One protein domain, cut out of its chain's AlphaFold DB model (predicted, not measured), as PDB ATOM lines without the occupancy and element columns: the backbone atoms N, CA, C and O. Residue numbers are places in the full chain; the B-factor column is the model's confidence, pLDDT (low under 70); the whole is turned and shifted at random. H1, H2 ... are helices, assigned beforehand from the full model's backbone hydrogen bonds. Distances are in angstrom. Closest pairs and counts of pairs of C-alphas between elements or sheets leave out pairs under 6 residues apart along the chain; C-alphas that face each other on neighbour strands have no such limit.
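Overview. This is residues 2 to 10 and 46 to 164 of the 318 residues of an uncharacterized protein of Firmicutes bacterium (UniProt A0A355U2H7). The long helix H5 makes one side of a flat, loose up-and-down bundle with H4 and H3, each running against the one before it. H5 meets H4 near its own beginning, in a narrow V, and its residues 149 to 164 stick out as a free arm. H2 folds against the beginning of H3 as a helical hairpin, and short H1 is near H2 at the far side. The printed part has 128 residues with five named helices, H1 to H5, and no named strand, and its class is all helix. It is loose, with a radius of gyration of the C-alphas of 19.4 A and spans of 71 by 40 by 18 A.

Along the chain. H5, residues 123 to 164, measures 60.8 A and ends at C-alpha 164 (188.400, 266.650, 390.208). H4 is residues 96 to 118, 33.6 A, and H3 is residues 66 to 89, 34.6 A. H2 is residues 46 to 62, 24.6 A. H1, residues 2 to 10, begins at C-alpha 2 (247.337, 305.637, 375.179).

Arrangement. H5 and H4 touch through residues 126 to 133 and 113 to 118 alone; their closest C-alphas, of Gln 126 and Ile 117, are 6.1 A apart. H4 and H3 touch at a shallow tilt of 32 degrees, opposite ways, closest at the C-alphas of Gly 109 and Met 77, 6.0 A. H3 and H2 touch at the C-alphas of Ile 69 and Ala 60, their closest, 5.2 A. H1 and H2 are close but not clearly touching, closest at the C-alphas of Phe 8 and Asp 55, 7.2 A. H1 and H5 are apart. In H1, H2, H3, H4 and H5 every O i to N i+4 pair is within hydrogen-bond range.

Size, cuts and confidence. The C-alphas of Met 2 and Arg 164, the two farthest apart, are 72.2 A apart. Residues 11 to 45 are not printed, and C-alphas 10 and 46 are 20.3 A apart across this cut. Of the links printed whole, none is long. The pLDDT is under 70 in residues 2 to 4 and 88 to 99.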
ATOM      1  N   MET A   2     247.110 306.784 376.093       67.75
ATOM      2  CA  MET A   2     247.337 305.637 375.179       67.75
ATOM      3  C   MET A   2     246.763 304.289 375.660       67.75
ATOM      4  O   MET A   2     246.167 303.576 374.864       67.75
ATOM      5  N   GLY A   3     246.861 303.957 376.953       68.88
ATOM      6  CA  GLY A   3     246.367 302.671 377.477       68.88
ATOM      7  C   GLY A   3     244.859 302.428 377.307       68.88
ATOM      8  O   GLY A   3     244.452 301.287 377.129       68.88
ATOM      9  N   PHE A   4     244.040 303.486 377.291       68.94
ATOM     10  CA  PHE A   4     242.581 303.382 377.143       68.94
ATOM     11  C   PHE A   4     242.150 303.173 375.688       68.94
ATOM     12  O   PHE A   4     241.241 302.405 375.401       68.94
ATOM     13  N   TRP A   5     242.854 303.810 374.751       71.56
ATOM     14  CA  TRP A   5     242.674 303.552 373.320       71.56
ATOM     15  C   TRP A   5     243.117 302.137 372.952       71.56
ATOM     16  O   TRP A   5     242.490 301.490 372.119       71.56
ATOM     17  N   VAL A   6     244.157 301.636 373.624       76.62
ATOM     18  CA  VAL A   6     244.601 300.247 373.499       76.62
ATOM     19  C   VAL A   6     243.567 299.284 374.091       76.62
ATOM     20  O   VAL A   6     243.239 298.306 373.432       76.62
ATOM     21  N   SER A   7     242.984 299.557 375.267       75.25
ATOM     22  CA  SER A   7     241.920 298.700 375.817       75.25
ATOM     23  C   SER A   7     240.661 298.703 374.951       75.25
ATOM     24  O   SER A   7     240.098 297.640 374.720       75.25
ATOM     25  N   PHE A   8     240.261 299.861 374.420       74.44
ATOM     26  CA  PHE A   8     239.146 299.978 373.478       74.44
ATOM     27  C   PHE A   8     239.396 299.166 372.204       74.44
ATOM     28  O   PHE A   8     238.590 298.318 371.847       74.44
ATOM     29  N   ALA A   9     240.553 299.348 371.560       75.81
ATOM     30  CA  ALA A   9     240.899 298.603 370.352       75.81
ATOM     31  C   ALA A   9     240.967 297.085 370.599       75.81
ATOM     32  O   ALA A   9     240.580 296.300 369.734       75.81
ATOM     33  N   ILE A  10     241.436 296.665 371.780       79.62
ATOM     34  CA  ILE A  10     241.483 295.256 372.181       79.62
ATOM     35  C   ILE A  10     240.071 294.699 372.388       79.62
ATOM     36  O   ILE A  10     239.776 293.629 371.863       79.62
ATOM     37  N   LYS A  46     222.904 291.055 365.563       78.94
ATOM     38  CA  LYS A  46     222.286 291.789 366.678       78.94
ATOM     39  C   LYS A  46     223.228 291.921 367.874       78.94
ATOM     40  O   LYS A  46     223.380 293.023 368.390       78.94
ATOM     41  N   TYR A  47     223.861 290.827 368.302       78.00
ATOM     42  CA  TYR A  47     224.799 290.859 369.426       78.00
ATOM     43  C   TYR A  47     226.041 291.685 369.102       78.00
ATOM     44  O   TYR A  47     226.445 292.499 369.923       78.00
ATOM     45  N   PHE A  48     226.598 291.538 367.899       81.94
ATOM     46  CA  PHE A  48     227.731 292.341 367.444       81.94
ATOM     47  C   PHE A  48     227.423 293.846 367.505       81.94
ATOM     48  O   PHE A  48     228.158 294.595 368.140       81.94
ATOM     49  N   LEU A  49     226.292 294.276 366.932       82.62
ATOM     50  CA  LEU A  49     225.867 295.680 366.968       82.62
ATOM     51  C   LEU A  49     225.616 296.186 368.395       82.62
ATOM     52  O   LEU A  49     225.929 297.334 368.697       82.62
ATOM     53  N   PHE A  50     225.052 295.350 369.271       84.00
ATOM     54  CA  PHE A  50     224.807 295.719 370.665       84.00
ATOM     55  C   PHE A  50     226.106 295.928 371.448       84.00
ATOM     56  O   PHE A  50     226.236 296.913 372.169       84.00
ATOM     57  N   TYR A  51     227.073 295.024 371.301       83.56
ATOM     58  CA  TYR A  51     228.356 295.161 371.981       83.56
ATOM     59  C   TYR A  51     229.154 296.361 371.473       83.56
ATOM     60  O   TYR A  51     229.727 297.080 372.286       83.56
ATOM     61  N   GLU A  52     229.110 296.644 370.170       83.88
ATOM     62  CA  GLU A  52     229.728 297.862 369.638       83.88
ATOM     63  C   GLU A  52     229.061 299.137 370.153       83.88
ATOM     64  O   GLU A  52     229.720 300.130 370.456       83.88
ATOM     65  N   LEU A  53     227.741 299.119 370.330       87.06
ATOM     66  CA  LEU A  53     227.032 300.232 370.949       87.06
ATOM     67  C   LEU A  53     227.489 300.471 372.403       87.06
ATOM     68  O   LEU A  53     227.641 301.622 372.815       87.06
ATOM     69  N   CYS A  54     227.739 299.404 373.169       85.00
ATOM     70  CA  CYS A  54     228.298 299.492 374.521       85.00
ATOM     71  C   CYS A  54     229.725 300.066 374.526       85.00
ATOM     72  O   CYS A  54     230.046 300.894 375.380       85.00
ATOM     73  N   ASP A  55     230.553 299.683 373.556       83.19
ATOM     74  CA  ASP A  55     231.913 300.202 373.392       83.19
ATOM     75  C   ASP A  55     231.915 301.692 372.998       83.19
ATOM     76  O   ASP A  55     232.664 302.493 373.568       83.19
ATOM     77  N   LEU A  56     231.005 302.118 372.114       87.19
ATOM     78  CA  LEU A  56     230.790 303.536 371.789       87.19
ATOM     79  C   LEU A  56     230.320 304.348 373.003       87.19
ATOM     80  O   LEU A  56     230.769 305.480 373.205       87.19
ATOM     81  N   PHE A  57     229.447 303.776 373.834       88.44
ATOM     82  CA  PHE A  57     229.012 304.399 375.083       88.44
ATOM     83  C   PHE A  57     230.171 304.566 376.075       88.44
ATOM     84  O   PHE A  57     230.344 305.648 376.639       88.44
ATOM     85  N   TYR A  58     231.008 303.537 376.239       85.56
ATOM     86  CA  TYR A  58     232.214 303.602 377.070       85.56
ATOM     87  C   TYR A  58     233.177 304.703 376.597       85.56
ATOM     88  O   TYR A  58     233.673 305.494 377.402       85.56
ATOM     89  N   MET A  59     233.387 304.816 375.282       84.94
ATOM     90  CA  MET A  59     234.222 305.874 374.711       84.94
ATOM     91  C   MET A  59     233.629 307.266 374.908       84.94
ATOM     92  O   MET A  59     234.357 308.199 375.252       84.94
ATOM     93  N   ALA A  60     232.318 307.423 374.726       86.44
ATOM     94  CA  ALA A  60     231.640 308.693 374.963       86.44
ATOM     95  C   ALA A  60     231.769 309.147 376.424       86.44
ATOM     96  O   ALA A  60     232.016 310.330 376.676       86.44
ATOM     97  N   TRP A  61     231.663 308.203 377.366       86.00
ATOM     98  CA  TRP A  61     231.877 308.440 378.793       86.00
ATOM     99  C   TRP A  61     233.300 308.919 379.083       86.00
ATOM    100  O   TRP A  61     233.493 309.937 379.744       86.00
ATOM    101  N   PHE A  62     234.303 308.242 378.521       83.00
ATOM    102  CA  PHE A  62     235.709 308.586 378.729       83.00
ATOM    103  C   PHE A  62     236.107 309.931 378.098       83.00
ATOM    104  O   PHE A  62     236.866 310.699 378.689       83.00
ATOM    105  N   LEU A  63     235.580 310.242 376.910       86.25
ATOM    106  CA  LEU A  63     235.780 311.533 376.238       86.25
ATOM    107  C   LEU A  63     234.990 312.676 376.895       86.25
ATOM    108  O   LEU A  63     235.107 313.822 376.460       86.25
ATOM    109  N   ASN A  64     234.193 312.371 377.926       84.88
ATOM    110  CA  ASN A  64     233.340 313.302 378.652       84.88
ATOM    111  C   ASN A  64     232.395 314.099 377.727       84.88
ATOM    112  O   ASN A  64     232.084 315.266 377.975       84.88
ATOM    113  N   ASN A  65     231.951 313.476 376.628       89.44
ATOM    114  CA  ASN A  65     231.022 314.090 375.685       89.44
ATOM    115  C   ASN A  65     229.584 313.770 376.100       89.44
ATOM    116  O   ASN A  65     229.042 312.718 375.757       89.44
ATOM    117  N   LEU A  66     228.962 314.713 376.810       87.00
ATOM    118  CA  LEU A  66     227.613 314.570 377.359       87.00
ATOM    119  C   LEU A  66     226.569 314.156 376.307       87.00
ATOM    120  O   LEU A  66     225.762 313.265 376.562       87.00
ATOM    121  N   ALA A  67     226.597 314.765 375.116       87.94
ATOM    122  CA  ALA A  67     225.621 314.474 374.067       87.94
ATOM    123  C   ALA A  67     225.741 313.024 373.574       87.94
ATOM    124  O   ALA A  67     224.737 312.323 373.457       87.94
ATOM    125  N   CYS A  68     226.965 312.542 373.346       88.56
ATOM    126  CA  CYS A  68     227.201 311.159 372.930       88.56
ATOM    127  C   CYS A  68     226.846 310.151 374.033       88.56
ATOM    128  O   CYS A  68     226.273 309.108 373.724       88.56
ATOM    129  N   ILE A  69     227.122 310.468 375.304       89.81
ATOM    130  CA  ILE A  69     226.739 309.619 376.446       89.81
ATOM    131  C   ILE A  69     225.218 309.442 376.477       89.81
ATOM    132  O   ILE A  69     224.732 308.317 376.581       89.81
ATOM    133  N   LEU A  70     224.462 310.536 376.331       88.19
ATOM    134  CA  LEU A  70     223.001 310.491 376.325       88.19
ATOM    135  C   LEU A  70     222.453 309.728 375.112       88.19
ATOM    136  O   LEU A  70     221.575 308.887 375.278       88.19
ATOM    137  N   VAL A  71     222.982 309.961 373.907       90.56
ATOM    138  CA  VAL A  71     222.510 309.281 372.687       90.56
ATOM    139  C   VAL A  71     222.776 307.776 372.745       90.56
ATOM    140  O   VAL A  71     221.844 306.988 372.580       90.56
ATOM    141  N   PHE A  72     224.017 307.358 373.006       91.81
ATOM    142  CA  PHE A  72     224.349 305.932 373.052       91.81
ATOM    143  C   PHE A  72     223.699 305.241 374.251       91.81
ATOM    144  O   PHE A  72     223.162 304.145 374.102       91.81
ATOM    145  N   GLY A  73     223.647 305.906 375.406       88.69
ATOM    146  CA  GLY A  73     222.962 305.393 376.588       88.69
ATOM    147  C   GLY A  73     221.468 305.170 376.349       88.69
ATOM    148  O   GLY A  73     220.949 304.105 376.676       88.69
ATOM    149  N   CYS A  74     220.779 306.122 375.711       88.62
ATOM    150  CA  CYS A  74     219.372 305.967 375.336       88.62
ATOM    151  C   CYS A  74     219.157 304.827 374.330       88.62
ATOM    152  O   CYS A  74     218.187 304.082 374.455       88.62
ATOM    153  N   LEU A  75     220.055 304.643 373.357       90.06
ATOM    154  CA  LEU A  75     219.965 303.523 372.415       90.06
ATOM    155  C   LEU A  75     220.127 302.169 373.121       90.06
ATOM    156  O   LEU A  75     219.337 301.259 372.871       90.06
ATOM    157  N   ILE A  76     221.088 302.047 374.045       89.19
ATOM    158  CA  ILE A  76     221.264 300.838 374.868       89.19
ATOM    159  C   ILE A  76     219.997 300.584 375.686       89.19
ATOM    160  O   ILE A  76     219.487 299.464 375.703       89.19
ATOM    161  N   MET A  77     219.443 301.632 376.300       88.75
ATOM    162  CA  MET A  77     218.197 301.558 377.061       88.75
ATOM    163  C   MET A  77     217.026 301.032 376.232       88.75
ATOM    164  O   MET A  77     216.296 300.156 376.696       88.75
ATOM    165  N   VAL A  78     216.854 301.518 374.999       87.50
ATOM    166  CA  VAL A  78     215.803 301.032 374.093       87.50
ATOM    167  C   VAL A  78     215.998 299.549 373.780       87.50
ATOM    168  O   VAL A  78     215.035 298.787 373.846       87.50
ATOM    169  N   VAL A  79     217.227 299.110 373.491       86.06
ATOM    170  CA  VAL A  79     217.511 297.693 373.206       86.06
ATOM    171  C   VAL A  79     217.207 296.810 374.418       86.06
ATOM    172  O   VAL A  79     216.533 295.788 374.276       86.06
ATOM    173  N   VAL A  80     217.640 297.215 375.615       85.94
ATOM    174  CA  VAL A  80     217.363 296.491 376.866       85.94
ATOM    175  C   VAL A  80     215.857 296.409 377.124       85.94
ATOM    176  O   VAL A  80     215.340 295.321 377.378       85.94
ATOM    177  N   LEU A  81     215.126 297.519 376.985       83.50
ATOM    178  CA  LEU A  81     213.671 297.548 377.159       83.50
ATOM    179  C   LEU A  81     212.953 296.640 376.155       83.50
ATOM    180  O   LEU A  81     212.062 295.891 376.545       83.50
ATOM    181  N   VAL A  82     213.354 296.641 374.881       83.12
ATOM    182  CA  VAL A  82     212.781 295.745 373.863       83.12
ATOM    183  C   VAL A  82     213.063 294.279 374.197       83.12
ATOM    184  O   VAL A  82     212.164 293.442 374.086       83.12
ATOM    185  N   ASN A  83     214.269 293.945 374.661       80.56
ATOM    186  CA  ASN A  83     214.621 292.582 375.066       80.56
ATOM    187  C   ASN A  83     213.797 292.109 376.273       80.56
ATOM    188  O   ASN A  83     213.280 290.987 376.270       80.56
ATOM    189  N   VAL A  84     213.597 292.984 377.262       79.00
ATOM    190  CA  VAL A  84     212.731 292.739 378.423       79.00
ATOM    191  C   VAL A  84     211.265 292.575 377.991       79.00
ATOM    192  O   VAL A  84     210.630 291.583 378.350       79.00
ATOM    193  N   CYS A  85     210.730 293.461 377.145       75.56
ATOM    194  CA  CYS A  85     209.358 293.377 376.627       75.56
ATOM    195  C   CYS A  85     209.114 292.116 375.785       75.56
ATOM    196  O   CYS A  85     208.156 291.384 376.026       75.56
ATOM    197  N   SER A  86     210.001 291.820 374.829       72.00
ATOM    198  CA  SER A  86     209.925 290.607 373.993       72.00
ATOM    199  C   SER A  86     209.997 289.326 374.825       72.00
ATOM    200  O   SER A  86     209.472 288.272 374.467       72.00
ATOM    201  N   SER A  87     210.611 289.428 375.998       70.75
ATOM    202  CA  SER A  87     210.682 288.345 376.943       70.75
ATOM    203  C   SER A  87     209.380 288.078 377.687       70.75
ATOM    204  O   SER A  87     209.146 286.929 378.063       70.75
ATOM    205  N   PHE A  88     208.529 289.081 377.873       65.94
ATOM    206  CA  PHE A  88     207.192 288.873 378.421       65.94
ATOM    207  C   PHE A  88     206.225 288.289 377.386       65.94
ATOM    208  O   PHE A  88     205.313 287.558 377.763       65.94
ATOM    209  N   THR A  89     206.440 288.541 376.091       63.19
ATOM    210  CA  THR A  89     205.586 287.999 375.019       63.19
ATOM    211  C   THR A  89     205.959 286.579 374.598       63.19
ATOM    212  O   THR A  89     205.115 285.850 374.075       63.19
ATOM    213  N   SER A  90     207.195 286.131 374.839       62.25
ATOM    214  CA  SER A  90     207.593 284.758 374.527       62.25
ATOM    215  C   SER A  90     206.995 283.766 375.541       62.25
ATOM    216  O   SER A  90     207.485 283.644 376.665       62.25
ATOM    217  N   VAL A  91     205.968 283.023 375.127       54.69
ATOM    218  CA  VAL A  91     205.268 282.006 375.944       54.69
ATOM    219  C   VAL A  91     206.139 280.765 376.224       54.69
ATOM    220  O   VAL A  91     205.862 279.998 377.148       54.69
ATOM    221  N   ASN A  92     207.235 280.577 375.482       55.69
ATOM    222  CA  ASN A  92     208.094 279.399 375.609       55.69
ATOM    223  C   ASN A  92     208.802 279.307 376.967       55.69
ATOM    224  O   ASN A  92     209.277 280.296 377.531       55.69
ATOM    225  N   SER A  93     208.905 278.077 377.475       52.28
ATOM    226  CA  SER A  93     209.585 277.723 378.720       52.28
ATOM    227  C   SER A  93     211.064 278.110 378.668       52.28
ATOM    228  O   SER A  93     211.911 277.350 378.199       52.28
ATOM    229  N   LYS A  94     211.385 279.311 379.149       61.00
ATOM    230  CA  LYS A  94     212.768 279.780 379.247       61.00
ATOM    231  C   LYS A  94     213.560 278.910 380.203       61.00
ATOM    232  O   LYS A  94     213.104 278.638 381.321       61.00
ATOM    233  N   THR A  95     214.761 278.532 379.775       68.38
ATOM    234  CA  THR A  95     215.742 277.877 380.640       68.38
ATOM    235  C   THR A  95     216.031 278.768 381.855       68.38
ATOM    236  O   THR A  95     215.904 279.994 381.765       68.38
ATOM    237  N   PRO A  96     216.408 278.196 383.014       64.50
ATOM    238  CA  PRO A  96     216.720 278.988 384.204       64.50
ATOM    239  C   PRO A  96     217.765 280.071 383.904       64.50
ATOM    240  O   PRO A  96     217.599 281.211 384.326       64.50
ATOM    241  N   PHE A  97     218.759 279.758 383.068       60.62
ATOM    242  CA  PHE A  97     219.781 280.702 382.614       60.62
ATOM    243  C   PHE A  97     219.203 281.944 381.914       60.62
ATOM    244  O   PHE A  97     219.575 283.067 382.241       60.62
ATOM    245  N   GLN A  98     218.234 281.772 381.011       69.75
ATOM    246  CA  GLN A  98     217.579 282.901 380.341       69.75
ATOM    247  C   GLN A  98     216.780 283.774 381.315       69.75
ATOM    248  O   GLN A  98     216.732 284.988 381.142       69.75
ATOM    249  N   LYS A  99     216.168 283.189 382.353       69.88
ATOM    250  CA  LYS A  99     215.460 283.966 383.385       69.88
ATOM    251  C   LYS A  99     216.425 284.837 384.192       69.88
ATOM    252  O   LYS A  99     216.119 286.002 384.428       69.88
ATOM    253  N   TYR A 100     217.584 284.294 384.570       70.56
ATOM    254  CA  TYR A 100     218.630 285.058 385.257       70.56
ATOM    255  C   TYR A 100     219.219 286.162 384.370       70.56
ATOM    256  O   TYR A 100     219.354 287.290 384.835       70.56
ATOM    257  N   SER A 101     219.480 285.872 383.090       70.44
ATOM    258  CA  SER A 101     219.945 286.872 382.117       70.44
ATOM    259  C   SER A 101     218.973 288.050 382.001       70.44
ATOM    260  O   SER A 101     219.396 289.198 381.997       70.44
ATOM    261  N   LEU A 102     217.663 287.789 381.983       77.12
ATOM    262  CA  LEU A 102     216.653 288.849 381.892       77.12
ATOM    263  C   LEU A 102     216.555 289.708 383.148       77.12
ATOM    264  O   LEU A 102     216.332 290.912 383.051       77.12
ATOM    265  N   LEU A 103     216.714 289.099 384.325       78.19
ATOM    266  CA  LEU A 103     216.760 289.842 385.581       78.19
ATOM    267  C   LEU A 103     217.979 290.772 385.615       78.19
ATOM    268  O   LEU A 103     217.860 291.924 386.026       78.19
ATOM    269  N   GLN A 104     219.133 290.284 385.155       78.50
ATOM    270  CA  GLN A 104     220.338 291.094 385.022       78.50
ATOM    271  C   GLN A 104     220.123 292.259 384.046       78.50
ATOM    272  O   GLN A 104     220.407 293.398 384.413       78.50
ATOM    273  N   ASP A 105     219.588 292.001 382.851       79.69
ATOM    274  CA  ASP A 105     219.315 293.037 381.846       79.69
ATOM    275  C   ASP A 105     218.375 294.118 382.397       79.69
ATOM    276  O   ASP A 105     218.615 295.310 382.210       79.69
ATOM    277  N   PHE A 106     217.342 293.716 383.142       83.81
ATOM    278  CA  PHE A 106     216.431 294.646 383.805       83.81
ATOM    279  C   PHE A 106     217.148 295.528 384.840       83.81
ATOM    280  O   PHE A 106     216.981 296.746 384.824       83.81
ATOM    281  N   LEU A 107     217.974 294.942 385.714       86.88
ATOM    282  CA  LEU A 107     218.729 295.695 386.726       86.88
ATOM    283  C   LEU A 107     219.738 296.661 386.092       86.88
ATOM    284  O   LEU A 107     219.850 297.805 386.536       86.88
ATOM    285  N   ILE A 108     220.439 296.224 385.041       85.12
ATOM    286  CA  ILE A 108     221.363 297.071 384.278       85.12
ATOM    287  C   ILE A 108     220.597 298.215 383.609       85.12
ATOM    288  O   ILE A 108     221.043 299.358 383.684       85.12
ATOM    289  N   GLY A 109     219.430 297.945 383.017       86.69
ATOM    290  CA  GLY A 109     218.571 298.974 382.430       86.69
ATOM    291  C   GLY A 109     218.137 300.030 383.450       86.69
ATOM    292  O   GLY A 109     218.262 301.229 383.197       86.69
ATOM    293  N   VAL A 110     217.702 299.613 384.643       88.81
ATOM    294  CA  VAL A 110     217.334 300.544 385.723       88.81
ATOM    295  C   VAL A 110     218.539 301.380 386.158       88.81
ATOM    296  O   VAL A 110     218.439 302.606 386.224       88.81
ATOM    297  N   ALA A 111     219.691 300.751 386.405       89.06
ATOM    298  CA  ALA A 111     220.907 301.450 386.821       89.06
ATOM    299  C   ALA A 111     221.382 302.462 385.763       89.06
ATOM    300  O   ALA A 111     221.678 303.612 386.092       89.06
ATOM    301  N   LEU A 112     221.386 302.060 384.488       89.75
ATOM    302  CA  LEU A 112     221.742 302.926 383.366       89.75
ATOM    303  C   LEU A 112     220.756 304.093 383.224       89.75
ATOM    304  O   LEU A 112     221.180 305.222 383.001       89.75
ATOM    305  N   SER A 113     219.457 303.858 383.422       90.62
ATOM    306  CA  SER A 113     218.441 304.921 383.388       90.62
ATOM    307  C   SER A 113     218.689 305.978 384.458       90.62
ATOM    308  O   SER A 113     218.707 307.169 384.156       90.62
ATOM    309  N   VAL A 114     218.916 305.548 385.703       91.50
ATOM    310  CA  VAL A 114     219.216 306.455 386.820       91.50
ATOM    311  C   VAL A 114     220.485 307.255 386.530       91.50
ATOM    312  O   VAL A 114     220.510 308.467 386.741       91.50
ATOM    313  N   TYR A 115     221.512 306.595 385.991       90.81
ATOM    314  CA  TYR A 115     222.764 307.242 385.620       90.81
ATOM    315  C   TYR A 115     222.580 308.321 384.541       90.81
ATOM    316  O   TYR A 115     223.037 309.451 384.712       90.81
ATOM    317  N   LEU A 116     221.867 308.011 383.455       89.81
ATOM    318  CA  LEU A 116     221.618 308.958 382.364       89.81
ATOM    319  C   LEU A 116     220.780 310.154 382.817       89.81
ATOM    320  O   LEU A 116     221.080 311.286 382.448       89.81
ATOM    321  N   ILE A 117     219.768 309.921 383.656       91.56
ATOM    322  CA  ILE A 117     218.938 310.982 384.236       91.56
ATOM    323  C   ILE A 117     219.775 311.914 385.111       91.56
ATOM    324  O   ILE A 117     219.590 313.131 385.074       91.56
ATOM    325  N   TYR A 118     220.693 311.360 385.906       90.69
ATOM    326  CA  TYR A 118     221.552 312.145 386.791       90.69
ATOM    327  C   TYR A 118     222.467 313.109 386.021       90.69
ATOM    328  O   TYR A 118     222.710 314.218 386.490       90.69
ATOM    329  N   LEU A 119     222.928 312.712 384.832       89.75
ATOM    330  CA  LEU A 119     223.803 313.526 383.983       89.75
ATOM    331  C   LEU A 119     223.113 314.739 383.340       89.75
ATOM    332  O   LEU A 119     223.806 315.616 382.826       89.75
ATOM    333  N   ILE A 120     221.779 314.810 383.344       88.94
ATOM    334  CA  ILE A 120     221.045 315.931 382.746       88.94
ATOM    335  C   ILE A 120     221.284 317.202 383.588       88.94
ATOM    336  O   ILE A 120     220.938 317.219 384.771       88.94
ATOM    337  N   PRO A 121     221.847 318.279 383.004       87.62
ATOM    338  CA  PRO A 121     222.161 319.498 383.747       87.62
ATOM    339  C   PRO A 121     220.916 320.331 384.088       87.62
ATOM    340  O   PRO A 121     220.890 321.005 385.117       87.62
ATOM    341  N   ASP A 122     219.882 320.278 383.246       92.69
ATOM    342  CA  ASP A 122     218.618 320.992 383.439       92.69
ATOM    343  C   ASP A 122     217.703 320.254 384.432       92.69
ATOM    344  O   ASP A 122     217.326 319.097 384.226       92.69
ATOM    345  N   LYS A 123     217.328 320.946 385.514       91.62
ATOM    346  CA  LYS A 123     216.500 320.411 386.600       91.62
ATOM    347  C   LYS A 123     215.038 320.213 386.212       91.62
ATOM    348  O   LYS A 123     214.421 319.258 386.696       91.62
ATOM    349  N   GLU A 124     214.487 321.061 385.349       93.81
ATOM    350  CA  GLU A 124     213.111 320.897 384.877       93.81
ATOM    351  C   GLU A 124     213.023 319.675 383.961       93.81
ATOM    352  O   GLU A 124     212.211 318.775 384.197       93.81
ATOM    353  N   LEU A 125     213.945 319.569 382.998       90.44
ATOM    354  CA  LEU A 125     214.038 318.410 382.110       90.44
ATOM    355  C   LEU A 125     214.302 317.111 382.884       90.44
ATOM    356  O   LEU A 125     213.637 316.105 382.639       90.44
ATOM    357  N   GLN A 126     215.223 317.129 383.853       92.50
ATOM    358  CA  GLN A 126     215.508 315.982 384.721       92.50
ATOM    359  C   GLN A 126     214.237 315.486 385.427       92.50
ATOM    360  O   GLN A 126     213.976 314.283 385.442       92.50
ATOM    361  N   THR A 127     213.415 316.394 385.956       93.75
ATOM    362  CA  THR A 127     212.166 316.046 386.653       93.75
ATOM    363  C   THR A 127     211.150 315.389 385.717       93.75
ATOM    364  O   THR A 127     210.551 314.369 386.068       93.75
ATOM    365  N   ILE A 128     210.992 315.917 384.499       93.56
ATOM    366  CA  ILE A 128     210.101 315.342 383.480       93.56
ATOM    367  C   ILE A 128     210.558 313.927 383.101       93.56
ATOM    368  O   ILE A 128     209.748 312.999 383.056       93.56
ATOM    369  N   VAL A 129     211.860 313.729 382.874       91.56
ATOM    370  CA  VAL A 129     212.405 312.420 382.484       91.56
ATOM    371  C   VAL A 129     212.290 311.400 383.623       91.56
ATOM    372  O   VAL A 129     211.964 310.243 383.355       91.56
ATOM    373  N   ILE A 130     212.471 311.808 384.888       92.81
ATOM    374  CA  ILE A 130     212.224 310.943 386.057       92.81
ATOM    375  C   ILE A 130     210.785 310.425 386.048       92.81
ATOM    376  O   ILE A 130     210.569 309.224 386.216       92.81
ATOM    377  N   ALA A 131     209.807 311.307 385.821       93.25
ATOM    378  CA  ALA A 131     208.399 310.923 385.785       93.25
ATOM    379  C   ALA A 131     208.106 309.921 384.654       93.25
ATOM    380  O   ALA A 131     207.433 308.915 384.880       93.25
ATOM    381  N   ILE A 132     208.664 310.148 383.459       91.81
ATOM    382  CA  ILE A 132     208.519 309.235 382.314       91.81
ATOM    383  C   ILE A 132     209.151 307.870 382.621       91.81
ATOM    384  O   ILE A 132     208.513 306.837 382.416       91.81
ATOM    385  N   ALA A 133     210.380 307.844 383.145       90.38
ATOM    386  CA  ALA A 133     211.067 306.602 383.483       90.38
ATOM    387  C   ALA A 133     210.296 305.805 384.548       90.38
ATOM    388  O   ALA A 133     210.077 304.604 384.380       90.38
ATOM    389  N   ALA A 134     209.822 306.472 385.604       91.19
ATOM    390  CA  ALA A 134     209.006 305.849 386.640       91.19
ATOM    391  C   ALA A 134     207.707 305.252 386.071       91.19
ATOM    392  O   ALA A 134     207.350 304.128 386.421       91.19
ATOM    393  N   ALA A 135     207.036 305.957 385.153       92.69
ATOM    394  CA  ALA A 135     205.829 305.462 384.494       92.69
ATOM    395  C   ALA A 135     206.099 304.212 383.637       92.69
ATOM    396  O   ALA A 135     205.331 303.250 383.700       92.69
ATOM    397  N   ILE A 136     207.203 304.185 382.880       88.56
ATOM    398  CA  ILE A 136     207.591 303.025 382.059       88.56
ATOM    399  C   ILE A 136     207.876 301.810 382.948       88.56
ATOM    400  O   ILE A 136     207.302 300.741 382.731       88.56
ATOM    401  N   TYR A 137     208.723 301.960 383.970       87.31
ATOM    402  CA  TYR A 137     209.066 300.851 384.865       87.31
ATOM    403  C   TYR A 137     207.871 300.378 385.695       87.31
ATOM    404  O   TYR A 137     207.675 299.171 385.839       87.31
ATOM    405  N   GLY A 138     207.042 301.304 386.185       88.44
ATOM    406  CA  GLY A 138     205.794 300.981 386.870       88.44
ATOM    407  C   GLY A 138     204.860 300.163 385.980       88.44
ATOM    408  O   GLY A 138     204.424 299.085 386.378       88.44
ATOM    409  N   GLY A 139     204.638 300.612 384.739       88.75
ATOM    410  CA  GLY A 139     203.817 299.896 383.760       88.75
ATOM    411  C   GLY A 139     204.338 298.491 383.443       88.75
ATOM    412  O   GLY A 139     203.557 297.538 383.412       88.75
ATOM    413  N   LEU A 140     205.656 298.331 383.272       83.94
ATOM    414  CA  LEU A 140     206.281 297.024 383.034       83.94
ATOM    415  C   LEU A 140     206.071 296.056 384.204       83.94
ATOM    416  O   LEU A 140     205.700 294.903 383.981       83.94
ATOM    417  N   ILE A 141     206.271 296.517 385.441       84.44
ATOM    418  CA  ILE A 141     206.077 295.693 386.643       84.44
ATOM    419  C   ILE A 141     204.606 295.279 386.777       84.44
ATOM    420  O   ILE A 141     204.321 294.114 387.062       84.44
ATOM    421  N   THR A 142     203.664 296.192 386.520       89.12
ATOM    422  CA  THR A 142     202.230 295.880 386.556       89.12
ATOM    423  C   THR A 142     201.850 294.823 385.517       89.12
ATOM    424  O   THR A 142     201.189 293.842 385.863       89.12
ATOM    425  N   LEU A 143     202.298 294.965 384.264       85.00
ATOM    426  CA  LEU A 143     202.035 293.981 383.206       85.00
ATOM    427  C   LEU A 143     202.626 292.608 383.541       85.00
ATOM    428  O   LEU A 143     201.955 291.588 383.368       85.00
ATOM    429  N   ALA A 144     203.850 292.575 384.075       81.00
ATOM    430  CA  ALA A 144     204.486 291.344 384.531       81.00
ATOM    431  C   ALA A 144     203.678 290.663 385.648       81.00
ATOM    432  O   ALA A 144     203.486 289.446 385.615       81.00
ATOM    433  N   GLY A 145     203.160 291.441 386.604       80.44
ATOM    434  CA  GLY A 145     202.309 290.942 387.685       80.44
ATOM    435  C   GLY A 145     200.998 290.331 387.185       80.44
ATOM    436  O   GLY A 145     200.621 289.239 387.620       80.44
ATOM    437  N   VAL A 146     200.330 290.979 386.226       87.00
ATOM    438  CA  VAL A 146     199.102 290.452 385.602       87.00
ATOM    439  C   VAL A 146     199.395 289.162 384.834       87.00
ATOM    440  O   VAL A 146     198.715 288.160 385.049       87.00
ATOM    441  N   ALA A 147     200.440 289.146 384.000       82.00
ATOM    442  CA  ALA A 147     200.828 287.961 383.232       82.00
ATOM    443  C   ALA A 147     201.181 286.769 384.140       82.00
ATOM    444  O   ALA A 147     200.778 285.635 383.873       82.00
ATOM    445  N   TRP A 148     201.892 287.022 385.243       80.50
ATOM    446  CA  TRP A 148     202.175 286.011 386.259       80.50
ATOM    447  C   TRP A 148     200.895 285.467 386.898       80.50
ATOM    448  O   TRP A 148     200.754 284.255 387.052       80.50
ATOM    449  N   THR A 149     199.959 286.349 387.250       82.88
ATOM    450  CA  THR A 149     198.702 285.971 387.909       82.88
ATOM    451  C   THR A 149     197.822 285.119 386.997       82.88
ATOM    452  O   THR A 149     197.322 284.096 387.453       82.88
ATOM    453  N   ILE A 150     197.703 285.466 385.709       83.88
ATOM    454  CA  ILE A 150     196.980 284.650 384.715       83.88
ATOM    455  C   ILE A 150     197.623 283.269 384.610       83.88
ATOM    456  O   ILE A 150     196.953 282.257 384.784       83.88
ATOM    457  N   LYS A 151     198.946 283.217 384.428       79.12
ATOM    458  CA  LYS A 151     199.665 281.947 384.305       79.12
ATOM    459  C   LYS A 151     199.521 281.067 385.547       79.12
ATOM    460  O   LYS A 151     199.418 279.848 385.425       79.12
ATOM    461  N   LYS A 152     199.554 281.671 386.736       81.94
ATOM    462  CA  LYS A 152     199.313 280.958 387.990       81.94
ATOM    463  C   LYS A 152     197.873 280.444 388.042       81.94
ATOM    464  O   LYS A 152     197.686 279.270 388.313       81.94
ATOM    465  N   SER A 153     196.892 281.281 387.708       87.00
ATOM    466  CA  SER A 153     195.479 280.897 387.675       87.00
ATOM    467  C   SER A 153     195.206 279.744 386.710       87.00
ATOM    468  O   SER A 153     194.466 278.834 387.061       87.00
ATOM    469  N   ASP A 154     195.798 279.757 385.515       85.81
ATOM    470  CA  ASP A 154     195.638 278.677 384.535       85.81
ATOM    471  C   ASP A 154     196.247 277.368 385.041       85.81
ATOM    472  O   ASP A 154     195.660 276.299 384.882       85.81
ATOM    473  N   LYS A 155     197.420 277.458 385.679       84.50
ATOM    474  CA  LYS A 155     198.083 276.305 386.286       84.50
ATOM    475  C   LYS A 155     197.251 275.733 387.436       84.50
ATOM    476  O   LYS A 155     197.036 274.527 387.473       84.50
ATOM    477  N   ASP A 156     196.784 276.590 388.337       88.44
ATOM    478  CA  ASP A 156     195.976 276.192 389.489       88.44
ATOM    479  C   ASP A 156     194.647 275.571 389.008       88.44
ATOM    480  O   ASP A 156     194.267 274.501 389.477       88.44
ATOM    481  N   ARG A 157     194.004 276.152 387.980       90.19
ATOM    482  CA  ARG A 157     192.793 275.588 387.358       90.19
ATOM    483  C   ARG A 157     193.037 274.198 386.773       90.19
ATOM    484  O   ARG A 157     192.218 273.312 386.986       90.19
ATOM    485  N   LEU A 158     194.146 274.000 386.061       87.94
ATOM    486  CA  LEU A 158     194.495 272.695 385.496       87.94
ATOM    487  C   LEU A 158     194.741 271.653 386.598       87.94
ATOM    488  O   LEU A 158     194.270 270.524 386.496       87.94
ATOM    489  N   GLU A 159     195.463 272.021 387.660       89.00
ATOM    490  CA  GLU A 159     195.688 271.127 388.801       89.00
ATOM    491  C   GLU A 159     194.373 270.750 389.500       89.00
ATOM    492  O   GLU A 159     194.204 269.602 389.913       89.00
ATOM    493  N   ASP A 160     193.437 271.691 389.617       89.62
ATOM    494  CA  ASP A 160     192.126 271.446 390.215       89.62
ATOM    495  C   ASP A 160     191.215 270.603 389.310       89.62
ATOM    496  O   ASP A 160     190.517 269.719 389.811       89.62
ATOM    497  N   GLU A 161     191.263 270.799 387.989       88.81
ATOM    498  CA  GLU A 161     190.583 269.939 387.012       88.81
ATOM    499  C   GLU A 161     191.095 268.495 387.101       88.81
ATOM    500  O   GLU A 161     190.294 267.576 387.265       88.81
ATOM    501  N   ILE A 162     192.417 268.285 387.122       88.88
ATOM    502  CA  ILE A 162     193.015 266.945 387.271       88.88
ATOM    503  C   ILE A 162     192.608 266.300 388.604       88.88
ATOM    504  O   ILE A 162     192.280 265.116 388.656       88.88
ATOM    505  N   LYS A 163     192.602 267.056 389.710       87.88
ATOM    506  CA  LYS A 163     192.161 266.529 391.015       87.88
ATOM    507  C   LYS A 163     190.679 266.165 391.028       87.88
ATOM    508  O   LYS A 163     190.306 265.236 391.743       87.88
ATOM    509  N   ARG A 164     189.842 266.904 390.293       87.88
ATOM    510  CA  ARG A 164     188.400 266.650 390.208       87.88
ATOM    511  C   ARG A 164     188.095 265.401 389.391       87.88
ATOM    512  O   ARG A 164     187.235 264.628 389.799       87.88
TER     513      ARG A 164